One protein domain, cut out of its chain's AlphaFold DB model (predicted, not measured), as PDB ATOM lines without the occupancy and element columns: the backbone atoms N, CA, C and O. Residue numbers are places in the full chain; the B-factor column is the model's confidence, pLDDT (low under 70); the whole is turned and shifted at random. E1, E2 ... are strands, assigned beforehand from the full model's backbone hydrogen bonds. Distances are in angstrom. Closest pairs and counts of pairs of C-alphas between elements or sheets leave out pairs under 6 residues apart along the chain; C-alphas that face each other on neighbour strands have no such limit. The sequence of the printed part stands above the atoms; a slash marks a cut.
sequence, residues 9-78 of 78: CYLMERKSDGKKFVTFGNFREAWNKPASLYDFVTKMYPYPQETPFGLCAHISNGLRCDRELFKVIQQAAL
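Overview. This is residues 9 to 78 of the 78 residues of an uncharacterized protein of Blautia sp. OF09-25XD (UniProt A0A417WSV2). One antiparallel sheet of six strands, curled like part of a barrel, folds back on itself: hairpin E4-E5 faces E2, E1 and E6, with E3 as hinge. The 70 printed residues hold no named helix; E1 to E6 follow in chain order, in sheet order E4, E5, E3, E2, E1, E6. The class is all strand, with 31 residues in strands, under half; the whole is compact, radius of gyration of the C-alphas 11.6 A, spans 33 by 27 by 20 A.

Arrangement. E1, residues 9 to 14, and E2, residues 20 to 25, form a hairpin, N 10 and O 23 within hydrogen-bond range at 2.8 A. E3, residues 37 to 40, completes a meander, each strand the antiparallel neighbour of the one before; N 38 and O 22 are 2.8 A apart. E4, residues 49 to 51, and E5, residues 54 to 57, form a hairpin, N 49 and O 56 at 2.8 A. E5 and E3 are antiparallel, N 57 and O 39 at 2.9 A. E6, residues 70 to 77, bends by 64 degrees at residue 73 and is antiparallel to E1, N 9 and O 76 at 2.8 A.

Along the chain. E1, 16.1 A long, begins at C-alpha 9 (29.660, -1.841, -6.073); E2 is 16.7 A long. E6, 19.7 A, ends at C-alpha 77 (34.014, -2.964, -10.329).

Size, cuts and confidence. The printed part has no cut. Links E2 to E3 and E5 to E6 are long. Residues 30 to 34 and 60 to 62 have pLDDT under 70.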
ATOM      1  N   CYS A   9      30.996  -1.529  -6.539       90.94
ATOM      2  CA  CYS A   9      29.660  -1.841  -6.073       90.94
ATOM      3  C   CYS A   9      29.739  -3.104  -5.211       90.94
ATOM      4  O   CYS A   9      30.308  -4.112  -5.638       90.94
ATOM      5  N   TYR A  10      29.183  -3.063  -4.006       91.94
ATOM      6  CA  TYR A  10      29.155  -4.195  -3.087       91.94
ATOM      7  C   TYR A  10      27.719  -4.615  -2.812       91.94
ATOM      8  O   TYR A  10      26.886  -3.785  -2.447       91.94
ATOM      9  N   LEU A  11      27.462  -5.916  -2.927       93.94
ATOM     10  CA  LEU A  11      26.252  -6.546  -2.422       93.94
ATOM     11  C   LEU A  11      26.445  -6.829  -0.933       93.94
ATOM     12  O   LEU A  11      27.337  -7.588  -0.549       93.94
ATOM     13  N   MET A  12      25.601  -6.227  -0.108       92.56
ATOM     14  CA  MET A  12      25.631  -6.337   1.346       92.56
ATOM     15  C   MET A  12      24.430  -7.139   1.829       92.56
ATOM     16  O   MET A  12      23.332  -6.991   1.299       92.56
ATOM     17  N   GLU A  13      24.611  -7.933   2.877       93.50
ATOM     18  CA  GLU A  13      23.516  -8.592   3.585       93.50
ATOM     19  C   GLU A  13      23.540  -8.222   5.060       93.50
ATOM     20  O   GLU A  13      24.578  -8.313   5.724       93.50
ATOM     21  N   ARG A  14      22.386  -7.785   5.565       92.50
ATOM     22  CA  ARG A  14      22.179  -7.498   6.978       92.50
ATOM     23  C   ARG A  14      22.132  -8.808   7.756       92.50
ATOM     24  O   ARG A  14      21.346  -9.694   7.441       92.50
ATOM     25  N   LYS A  15      22.959  -8.930   8.792       93.19
ATOM     26  CA  LYS A  15      23.114 -10.176   9.557       93.19
ATOM     27  C   LYS A  15      21.870 -10.545  10.369       93.19
ATOM     28  O   LYS A  15      21.661 -11.724  10.616       93.19
ATOM     29  N   SER A  16      21.063  -9.562  10.775       93.56
ATOM     30  CA  SER A  16      19.889  -9.795  11.628       93.56
ATOM     31  C   SER A  16      18.735 -10.496  10.911       93.56
ATOM     32  O   SER A  16      18.007 -11.245  11.547       93.56
ATOM     33  N   ASP A  17      18.535 -10.231   9.618       93.94
ATOM     34  CA  ASP A  17      17.354 -10.703   8.877       93.94
ATOM     35  C   ASP A  17      17.635 -11.134   7.429       93.94
ATOM     36  O   ASP A  17      16.715 -11.487   6.696       93.94
ATOM     37  N   GLY A  18      18.891 -11.089   6.981       94.31
ATOM     38  CA  GLY A  18      19.271 -11.483   5.626       94.31
ATOM     39  C   GLY A  18      18.854 -10.495   4.530       94.31
ATOM     40  O   GLY A  18      19.021 -10.800   3.344       94.31
ATOM     41  N   LYS A  19      18.327  -9.309   4.879       93.50
ATOM     42  CA  LYS A  19      17.940  -8.304   3.880       93.50
ATOM     43  C   LYS A  19      19.172  -7.819   3.111       93.50
ATOM     44  O   LYS A  19      20.219  -7.537   3.700       93.50
ATOM     45  N   LYS A  20      19.035  -7.717   1.787       93.81
ATOM     46  CA  LYS A  20      20.117  -7.342   0.870       93.81
ATOM     47  C   LYS A  20      20.056  -5.870   0.491       93.81
ATOM     48  O   LYS A  20      18.976  -5.321   0.296       93.81
ATOM     49  N   PHE A  21      21.233  -5.275   0.354       93.00
ATOM     50  CA  PHE A  21      21.444  -3.874   0.010       93.00
ATOM     51  C   PHE A  21      22.629  -3.745  -0.945       93.00
ATOM     52  O   PHE A  21      23.466  -4.645  -1.039       93.00
ATOM     53  N   VAL A  22      22.739  -2.594  -1.595       92.25
ATOM     54  CA  VAL A  22      23.914  -2.207  -2.374       92.25
ATOM     55  C   VAL A  22      24.636  -1.055  -1.682       92.25
ATOM     56  O   VAL A  22      24.012  -0.188  -1.082       92.25
ATOM     57  N   THR A  23      25.961  -1.026  -1.763       90.50
ATOM     58  CA  THR A  23      26.755   0.143  -1.375       90.50
ATOM     59  C   THR A  23      27.871   0.378  -2.374       90.50
ATOM     60  O   THR A  23      28.385  -0.557  -2.986       90.50
ATOM     61  N   PHE A  24      28.279   1.635  -2.508       88.12
ATOM     62  CA  PHE A  24      29.347   2.038  -3.411       88.12
ATOM     63  C   PHE A  24      30.545   2.561  -2.627       88.12
ATOM     64  O   PHE A  24      30.387   3.248  -1.618       88.12
ATOM     65  N   GLY A  25      31.753   2.264  -3.094       85.12
ATOM     66  CA  GLY A  25      32.968   2.819  -2.507       85.12
ATOM     67  C   GLY A  25      34.225   2.035  -2.847       85.12
ATOM     68  O   GLY A  25      34.202   1.095  -3.634       85.12
ATOM     69  N   ASN A  26      35.341   2.421  -2.232       82.56
ATOM     70  CA  ASN A  26      36.576   1.642  -2.251       82.56
ATOM     71  C   ASN A  26      36.892   1.170  -0.834       82.56
ATOM     72  O   ASN A  26      37.643   1.799  -0.089       82.56
ATOM     73  N   PHE A  27      36.289   0.046  -0.464       77.12
ATOM     74  CA  PHE A  27      36.406  -0.550   0.863       77.12
ATOM     75  C   PHE A  27      37.803  -1.105   1.166       77.12
ATOM     76  O   PHE A  27      38.122  -1.321   2.334       77.12
ATOM     77  N   ARG A  28      38.647  -1.292   0.139       70.62
ATOM     78  CA  ARG A  28      40.060  -1.660   0.312       70.62
ATOM     79  C   ARG A  28      40.910  -0.485   0.790       70.62
ATOM     80  O   ARG A  28      41.826  -0.697   1.572       70.62
ATOM     81  N   GLU A  29      40.615   0.731   0.333       71.69
ATOM     82  CA  GLU A  29      41.396   1.929   0.677       71.69
ATOM     83  C   GLU A  29      40.791   2.735   1.832       71.69
ATOM     84  O   GLU A  29      41.521   3.330   2.619       71.69
ATOM     85  N   ALA A  30      39.462   2.789   1.939       65.75
ATOM     86  CA  ALA A  30      38.788   3.662   2.892       65.75
ATOM     87  C   ALA A  30      37.457   3.065   3.354       65.75
ATOM     88  O   ALA A  30      36.385   3.513   2.952       65.75
ATOM     89  N   TRP A  31      37.528   2.078   4.248       66.06
ATOM     90  CA  TRP A  31      36.330   1.578   4.924       66.06
ATOM     91  C   TRP A  31      35.713   2.601   5.889       66.06
ATOM     92  O   TRP A  31      34.515   2.597   6.137       66.06
ATOM     93  N   ASN A  32      36.527   3.511   6.427       56.94
ATOM     94  CA  ASN A  32      36.163   4.349   7.575       56.94
ATOM     95  C   ASN A  32      35.209   5.509   7.241       56.94
ATOM     96  O   ASN A  32      34.973   6.368   8.088       56.94
ATOM     97  N   LYS A  33      34.682   5.582   6.012       59.03
ATOM     98  CA  LYS A  33      33.664   6.570   5.650       59.03
ATOM     99  C   LYS A  33      32.296   5.896   5.621       59.03
ATOM    100  O   LYS A  33      32.189   4.810   5.057       59.03
ATOM    101  N   PRO A  34      31.253   6.530   6.182       56.53
ATOM    102  CA  PRO A  34      29.906   5.988   6.113       56.53
ATOM    103  C   PRO A  34      29.502   5.839   4.645       56.53
ATOM    104  O   PRO A  34      29.332   6.835   3.943       56.53
ATOM    105  N   ALA A  35      29.391   4.599   4.178       75.38
ATOM    106  CA  ALA A  35      28.912   4.305   2.840       75.38
ATOM    107  C   ALA A  35      27.397   4.103   2.913       75.38
ATOM    108  O   ALA A  35      26.918   3.272   3.690       75.38
ATOM    109  N   SER A  36      26.645   4.930   2.189       85.88
ATOM    110  CA  SER A  36      25.185   4.832   2.151       85.88
ATOM    111  C   SER A  36      24.755   3.476   1.606       85.88
ATOM    112  O   SER A  36      25.296   3.012   0.600       85.88
ATOM    113  N   LEU A  37      23.754   2.873   2.245       88.88
ATOM    114  CA  LEU A  37      23.085   1.691   1.722       88.88
ATOM    115  C   LEU A  37      21.962   2.095   0.762       88.88
ATOM    116  O   LEU A  37      21.213   3.038   1.010       88.88
ATOM    117  N   TYR A  38      21.855   1.354  -0.332       91.44
ATOM    118  CA  TYR A  38      20.846   1.485  -1.371       91.44
ATOM    119  C   TYR A  38      19.962   0.244  -1.318       91.44
ATOM    120  O   TYR A  38      20.457  -0.886  -1.288       91.44
ATOM    121  N   ASP A  39      18.655   0.462  -1.283       92.44
ATOM    122  CA  ASP A  39      17.660  -0.605  -1.233       92.44
ATOM    123  C   ASP A  39      17.298  -1.034  -2.657       92.44
ATOM    124  O   ASP A  39      17.272  -0.211  -3.575       92.44
ATOM    125  N   PHE A  40      17.003  -2.320  -2.844       93.38
ATOM    126  CA  PHE A  40      16.514  -2.822  -4.127       93.38
ATOM    127  C   PHE A  40      15.101  -2.315  -4.400       93.38
ATOM    128  O   PHE A  40      14.225  -2.377  -3.537       93.38
ATOM    129  N   VAL A  41      14.879  -1.843  -5.622       93.31
ATOM    130  CA  VAL A  41      13.592  -1.310  -6.069       93.31
ATOM    131  C   VAL A  41      13.166  -1.960  -7.377       93.31
ATOM    132  O   VAL A  41      13.964  -2.555  -8.100       93.31
ATOM    133  N   THR A  42      11.880  -1.858  -7.691       92.50
ATOM    134  CA  THR A  42      11.344  -2.341  -8.965       92.50
ATOM    135  C   THR A  42      11.454  -1.263 -10.042       92.50
ATOM    136  O   THR A  42      11.679  -0.088  -9.753       92.50
ATOM    137  N   LYS A  43      11.220  -1.647 -11.302       90.12
ATOM    138  CA  LYS A  43      11.167  -0.722 -12.451       90.12
ATOM    139  C   LYS A  43      10.101   0.375 -12.326       90.12
ATOM    140  O   LYS A  43      10.166   1.349 -13.062       90.12
ATOM    141  N   MET A  44       9.124   0.208 -11.432       91.94
ATOM    142  CA  MET A  44       8.080   1.207 -11.183       91.94
ATOM    143  C   MET A  44       8.563   2.358 -10.291       91.94
ATOM    144  O   MET A  44       7.886   3.378 -10.208       91.94
ATOM    145  N   TYR A  45       9.700   2.203  -9.604       90.25
ATOM    146  CA  TYR A  45      10.227   3.259  -8.750       90.25
ATOM    147  C   TYR A  45      10.703   4.436  -9.611       90.25
ATOM    148  O   TYR A  45      11.441   4.212 -10.570       90.25
ATOM    149  N   PRO A  46      10.314   5.682  -9.299       82.94
ATOM    150  CA  PRO A  46      10.798   6.840 -10.029       82.94
ATOM    151  C   PRO A  46      12.280   7.036  -9.689       82.94
ATOM    152  O   PRO A  46      12.635   7.252  -8.534       82.94
ATOM    153  N   TYR A  47      13.143   6.952 -10.702       87.44
ATOM    154  CA  TYR A  47      14.603   7.132 -10.606       87.44
ATOM    155  C   TYR A  47      15.379   5.969  -9.953       87.44
ATOM    156  O   TYR A  47      16.144   6.187  -9.008       87.44
ATOM    157  N   PRO A  48      15.242   4.722 -10.447       92.06
ATOM    158  CA  PRO A  48      16.100   3.644  -9.994       92.06
ATOM    159  C   PRO A  48      17.495   3.797 -10.620       92.06
ATOM    160  O   PRO A  48      17.635   4.153 -11.791       92.06
ATOM    161  N   GLN A  49      18.533   3.488  -9.854       90.94
ATOM    162  CA  GLN A  49      19.894   3.363 -10.353       90.94
ATOM    163  C   GLN A  49      20.174   1.905 -10.715       90.94
ATOM    164  O   GLN A  49      19.989   0.997  -9.900       90.94
ATOM    165  N   GLU A  50      20.647   1.679 -11.938       93.56
ATOM    166  CA  GLU A  50      21.088   0.360 -12.380       93.56
ATOM    167  C   GLU A  50      22.458   0.015 -11.789       93.56
ATOM    168  O   GLU A  50      23.376   0.838 -11.745       93.56
ATOM    169  N   THR A  51      22.585  -1.220 -11.310       92.62
ATOM    170  CA  THR A  51      23.830  -1.763 -10.769       92.62
ATOM    171  C   THR A  51      24.034  -3.188 -11.266       92.62
ATOM    172  O   THR A  51      23.061  -3.838 -11.653       92.62
ATOM    173  N   PRO A  52      25.258  -3.737 -11.159       93.62
ATOM    174  CA  PRO A  52      25.525  -5.140 -11.477       93.62
ATOM    175  C   PRO A  52      24.659  -6.160 -10.717       93.62
ATOM    176  O   PRO A  52      24.597  -7.316 -11.121       93.62
ATOM    177  N   PHE A  53      24.005  -5.759  -9.621       94.12
ATOM    178  CA  PHE A  53      23.165  -6.637  -8.800       94.12
ATOM    179  C   PHE A  53      21.663  -6.384  -8.977       94.12
ATOM    180  O   PHE A  53      20.856  -7.111  -8.403       94.12
ATOM    181  N   GLY A  54      21.277  -5.366  -9.751       93.50
ATOM    182  CA  GLY A  54      19.885  -4.989  -9.983       93.50
ATOM    183  C   GLY A  54      19.618  -3.498  -9.793       93.50
ATOM    184  O   GLY A  54      20.527  -2.692  -9.575       93.50
ATOM    185  N   LEU A  55      18.339  -3.138  -9.888       94.69
ATOM    186  CA  LEU A  55      17.862  -1.773  -9.691       94.69
ATOM    187  C   LEU A  55      17.819  -1.442  -8.203       94.69
ATOM    188  O   LEU A  55      17.229  -2.176  -7.409       94.69
ATOM    189  N   CYS A  56      18.417  -0.321  -7.826       92.69
ATOM    190  CA  CYS A  56      18.429   0.135  -6.446       92.69
ATOM    191  C   CYS A  56      18.185   1.641  -6.359       92.69
ATOM    192  O   CYS A  56      18.377   2.373  -7.325       92.69
ATOM    193  N   ALA A  57      17.739   2.111  -5.204       90.38
ATOM    194  CA  ALA A  57      17.554   3.527  -4.943       90.38
ATOM    195  C   ALA A  57      18.127   3.888  -3.577       90.38
ATOM    196  O   ALA A  57      18.137   3.079  -2.644       90.38
ATOM    197  N   HIS A  58      18.590   5.129  -3.453       87.81
ATOM    198  CA  HIS A  58      18.925   5.687  -2.155       87.81
ATOM    199  C   HIS A  58      17.622   6.015  -1.426       87.81
ATOM    200  O   HIS A  58      17.056   7.096  -1.586       87.81
ATOM    201  N   ILE A  59      17.115   5.053  -0.660       74.31
ATOM    202  CA  ILE A  59      15.926   5.253   0.160       74.31
ATOM    203  C   ILE A  59      16.422   5.875   1.464       74.31
ATOM    204  O   ILE A  59      17.177   5.255   2.209       74.31
ATOM    205  N   SER A  60      16.084   7.144   1.666       59.06
ATOM    206  CA  SER A  60      16.678   8.135   2.576       59.06
ATOM    207  C   SER A  60      16.570   7.849   4.086       59.06
ATOM    208  O   SER A  60      16.339   8.760   4.874       59.06
ATOM    209  N   ASN A  61      16.778   6.612   4.528       63.53
ATOM    210  CA  ASN A  61      16.682   6.212   5.933       63.53
ATOM    211  C   ASN A  61      17.979   6.424   6.732       63.53
ATOM    212  O   ASN A  61      18.092   5.939   7.853       63.53
ATOM    213  N   GLY A  62      18.993   7.096   6.171       60.59
ATOM    214  CA  GLY A  62      20.271   7.322   6.865       60.59
ATOM    215  C   GLY A  62      21.032   6.033   7.214       60.59
ATOM    216  O   GLY A  62      22.005   6.085   7.964       60.59
ATOM    217  N   LEU A  63      20.606   4.890   6.666       72.56
ATOM    218  CA  LEU A  63      21.222   3.584   6.859       72.56
ATOM    219  C   LEU A  63      22.618   3.590   6.236       72.56
ATOM    220  O   LEU A  63      22.799   3.731   5.023       72.56
ATOM    221  N   ARG A  64      23.616   3.458   7.103       77.81
ATOM    222  CA  ARG A  64      25.032   3.429   6.747       77.81
ATOM    223  C   ARG A  64      25.542   2.002   6.865       77.81
ATOM    224  O   ARG A  64      25.129   1.256   7.749       77.81
ATOM    225  N   CYS A  65      26.445   1.637   5.969       77.19
ATOM    226  CA  CYS A  65      27.141   0.366   6.024       77.19
ATOM    227  C   CYS A  65      27.963   0.272   7.321       77.19
ATOM    228  O   CYS A  65      28.874   1.070   7.542       77.19
ATOM    229  N   ASP A  66      27.667  -0.743   8.128       82.25
ATOM    230  CA  ASP A  66      28.377  -1.102   9.357       82.25
ATOM    231  C   ASP A  66      28.871  -2.558   9.252       82.25
ATOM    232  O   ASP A  66      28.105  -3.455   8.905       82.25
ATOM    233  N   ARG A  67      30.154  -2.821   9.536       80.81
ATOM    234  CA  ARG A  67      30.733  -4.182   9.475       80.81
ATOM    235  C   ARG A  67      30.147  -5.127  10.516       80.81
ATOM    236  O   ARG A  67      30.153  -6.345  10.314       80.81
ATOM    237  N   GLU A  68      29.691  -4.597  11.639       86.25
ATOM    238  CA  GLU A  68      29.103  -5.405  12.698       86.25
ATOM    239  C   GLU A  68      27.715  -5.884  12.283       86.25
ATOM    240  O   GLU A  68      27.398  -7.060  12.463       86.25
ATOM    241  N   LEU A  69      26.952  -5.029  11.599       87.81
ATOM    242  CA  LEU A  69      25.572  -5.300  11.191       87.81
ATOM    243  C   LEU A  69      25.446  -5.937   9.801       87.81
ATOM    244  O   LEU A  69      24.470  -6.641   9.537       87.81
ATOM    245  N   PHE A  70      26.418  -5.719   8.915       89.00
ATOM    246  CA  PHE A  70      26.375  -6.157   7.521       89.00
ATOM    247  C   PHE A  70      27.609  -6.975   7.150       89.00
ATOM    248  O   PHE A  70      28.712  -6.757   7.650       89.00
ATOM    249  N   LYS A  71      27.431  -7.920   6.229       90.75
ATOM    250  CA  LYS A  71      28.525  -8.648   5.580       90.75
ATOM    251  C   LYS A  71      28.503  -8.388   4.076       90.75
ATOM    252  O   LYS A  71      27.433  -8.247   3.487       90.75
ATOM    253  N   VAL A  72      29.683  -8.329   3.466       91.06
ATOM    254  CA  VAL A  72      29.830  -8.275   2.005       91.06
ATOM    255  C   VAL A  72      29.590  -9.681   1.457       91.06
ATOM    256  O   VAL A  72      30.246 -10.621   1.898       91.06
ATOM    257  N   ILE A  73      28.673  -9.820   0.502       94.00
ATOM    258  CA  ILE A  73      28.459 -11.065  -0.249       94.00
ATOM    259  C   ILE A  73      29.294 -11.055  -1.529       94.00
ATOM    260  O   ILE A  73      29.965 -12.032  -1.842       94.00
ATOM    261  N   GLN A  74      29.244  -9.953  -2.280       93.19
ATOM    262  CA  GLN A  74      29.866  -9.861  -3.598       93.19
ATOM    263  C   GLN A  74      30.376  -8.443  -3.868       93.19
ATOM    264  O   GLN A  74      29.856  -7.468  -3.327       93.19
ATOM    265  N   GLN A  75      31.395  -8.339  -4.718       92.00
ATOM    266  CA  GLN A  75      31.992  -7.088  -5.177       92.00
ATOM    267  C   GLN A  75      32.019  -7.071  -6.710       92.00
ATOM    268  O   GLN A  75      32.414  -8.056  -7.329       92.00
ATOM    269  N   ALA A  76      31.661  -5.937  -7.305       90.69
ATOM    270  CA  ALA A  76      31.794  -5.653  -8.729       90.69
ATOM    271  C   ALA A  76      32.537  -4.322  -8.925       90.69
ATOM    272  O   ALA A  76      32.354  -3.386  -8.146       90.69
ATOM    273  N   ALA A  77      33.406  -4.234  -9.932       86.69
ATOM    274  CA  ALA A  77      34.014  -2.964 -10.329       86.69
ATOM    275  C   ALA A  77      33.018  -2.145 -11.162       86.69
ATOM    276  O   ALA A  77      32.268  -2.728 -11.945       86.69
ATOM    277  N   LEU A  78      33.016  -0.824 -10.961       79.25
ATOM    278  CA  LEU A  78      32.256   0.148 -11.751       79.25
ATOM    279  C   LEU A  78      33.176   0.957 -12.667       79.25
ATOM    280  O   LEU A  78      34.338   1.212 -12.264       79.25
TER     281      LEU A  78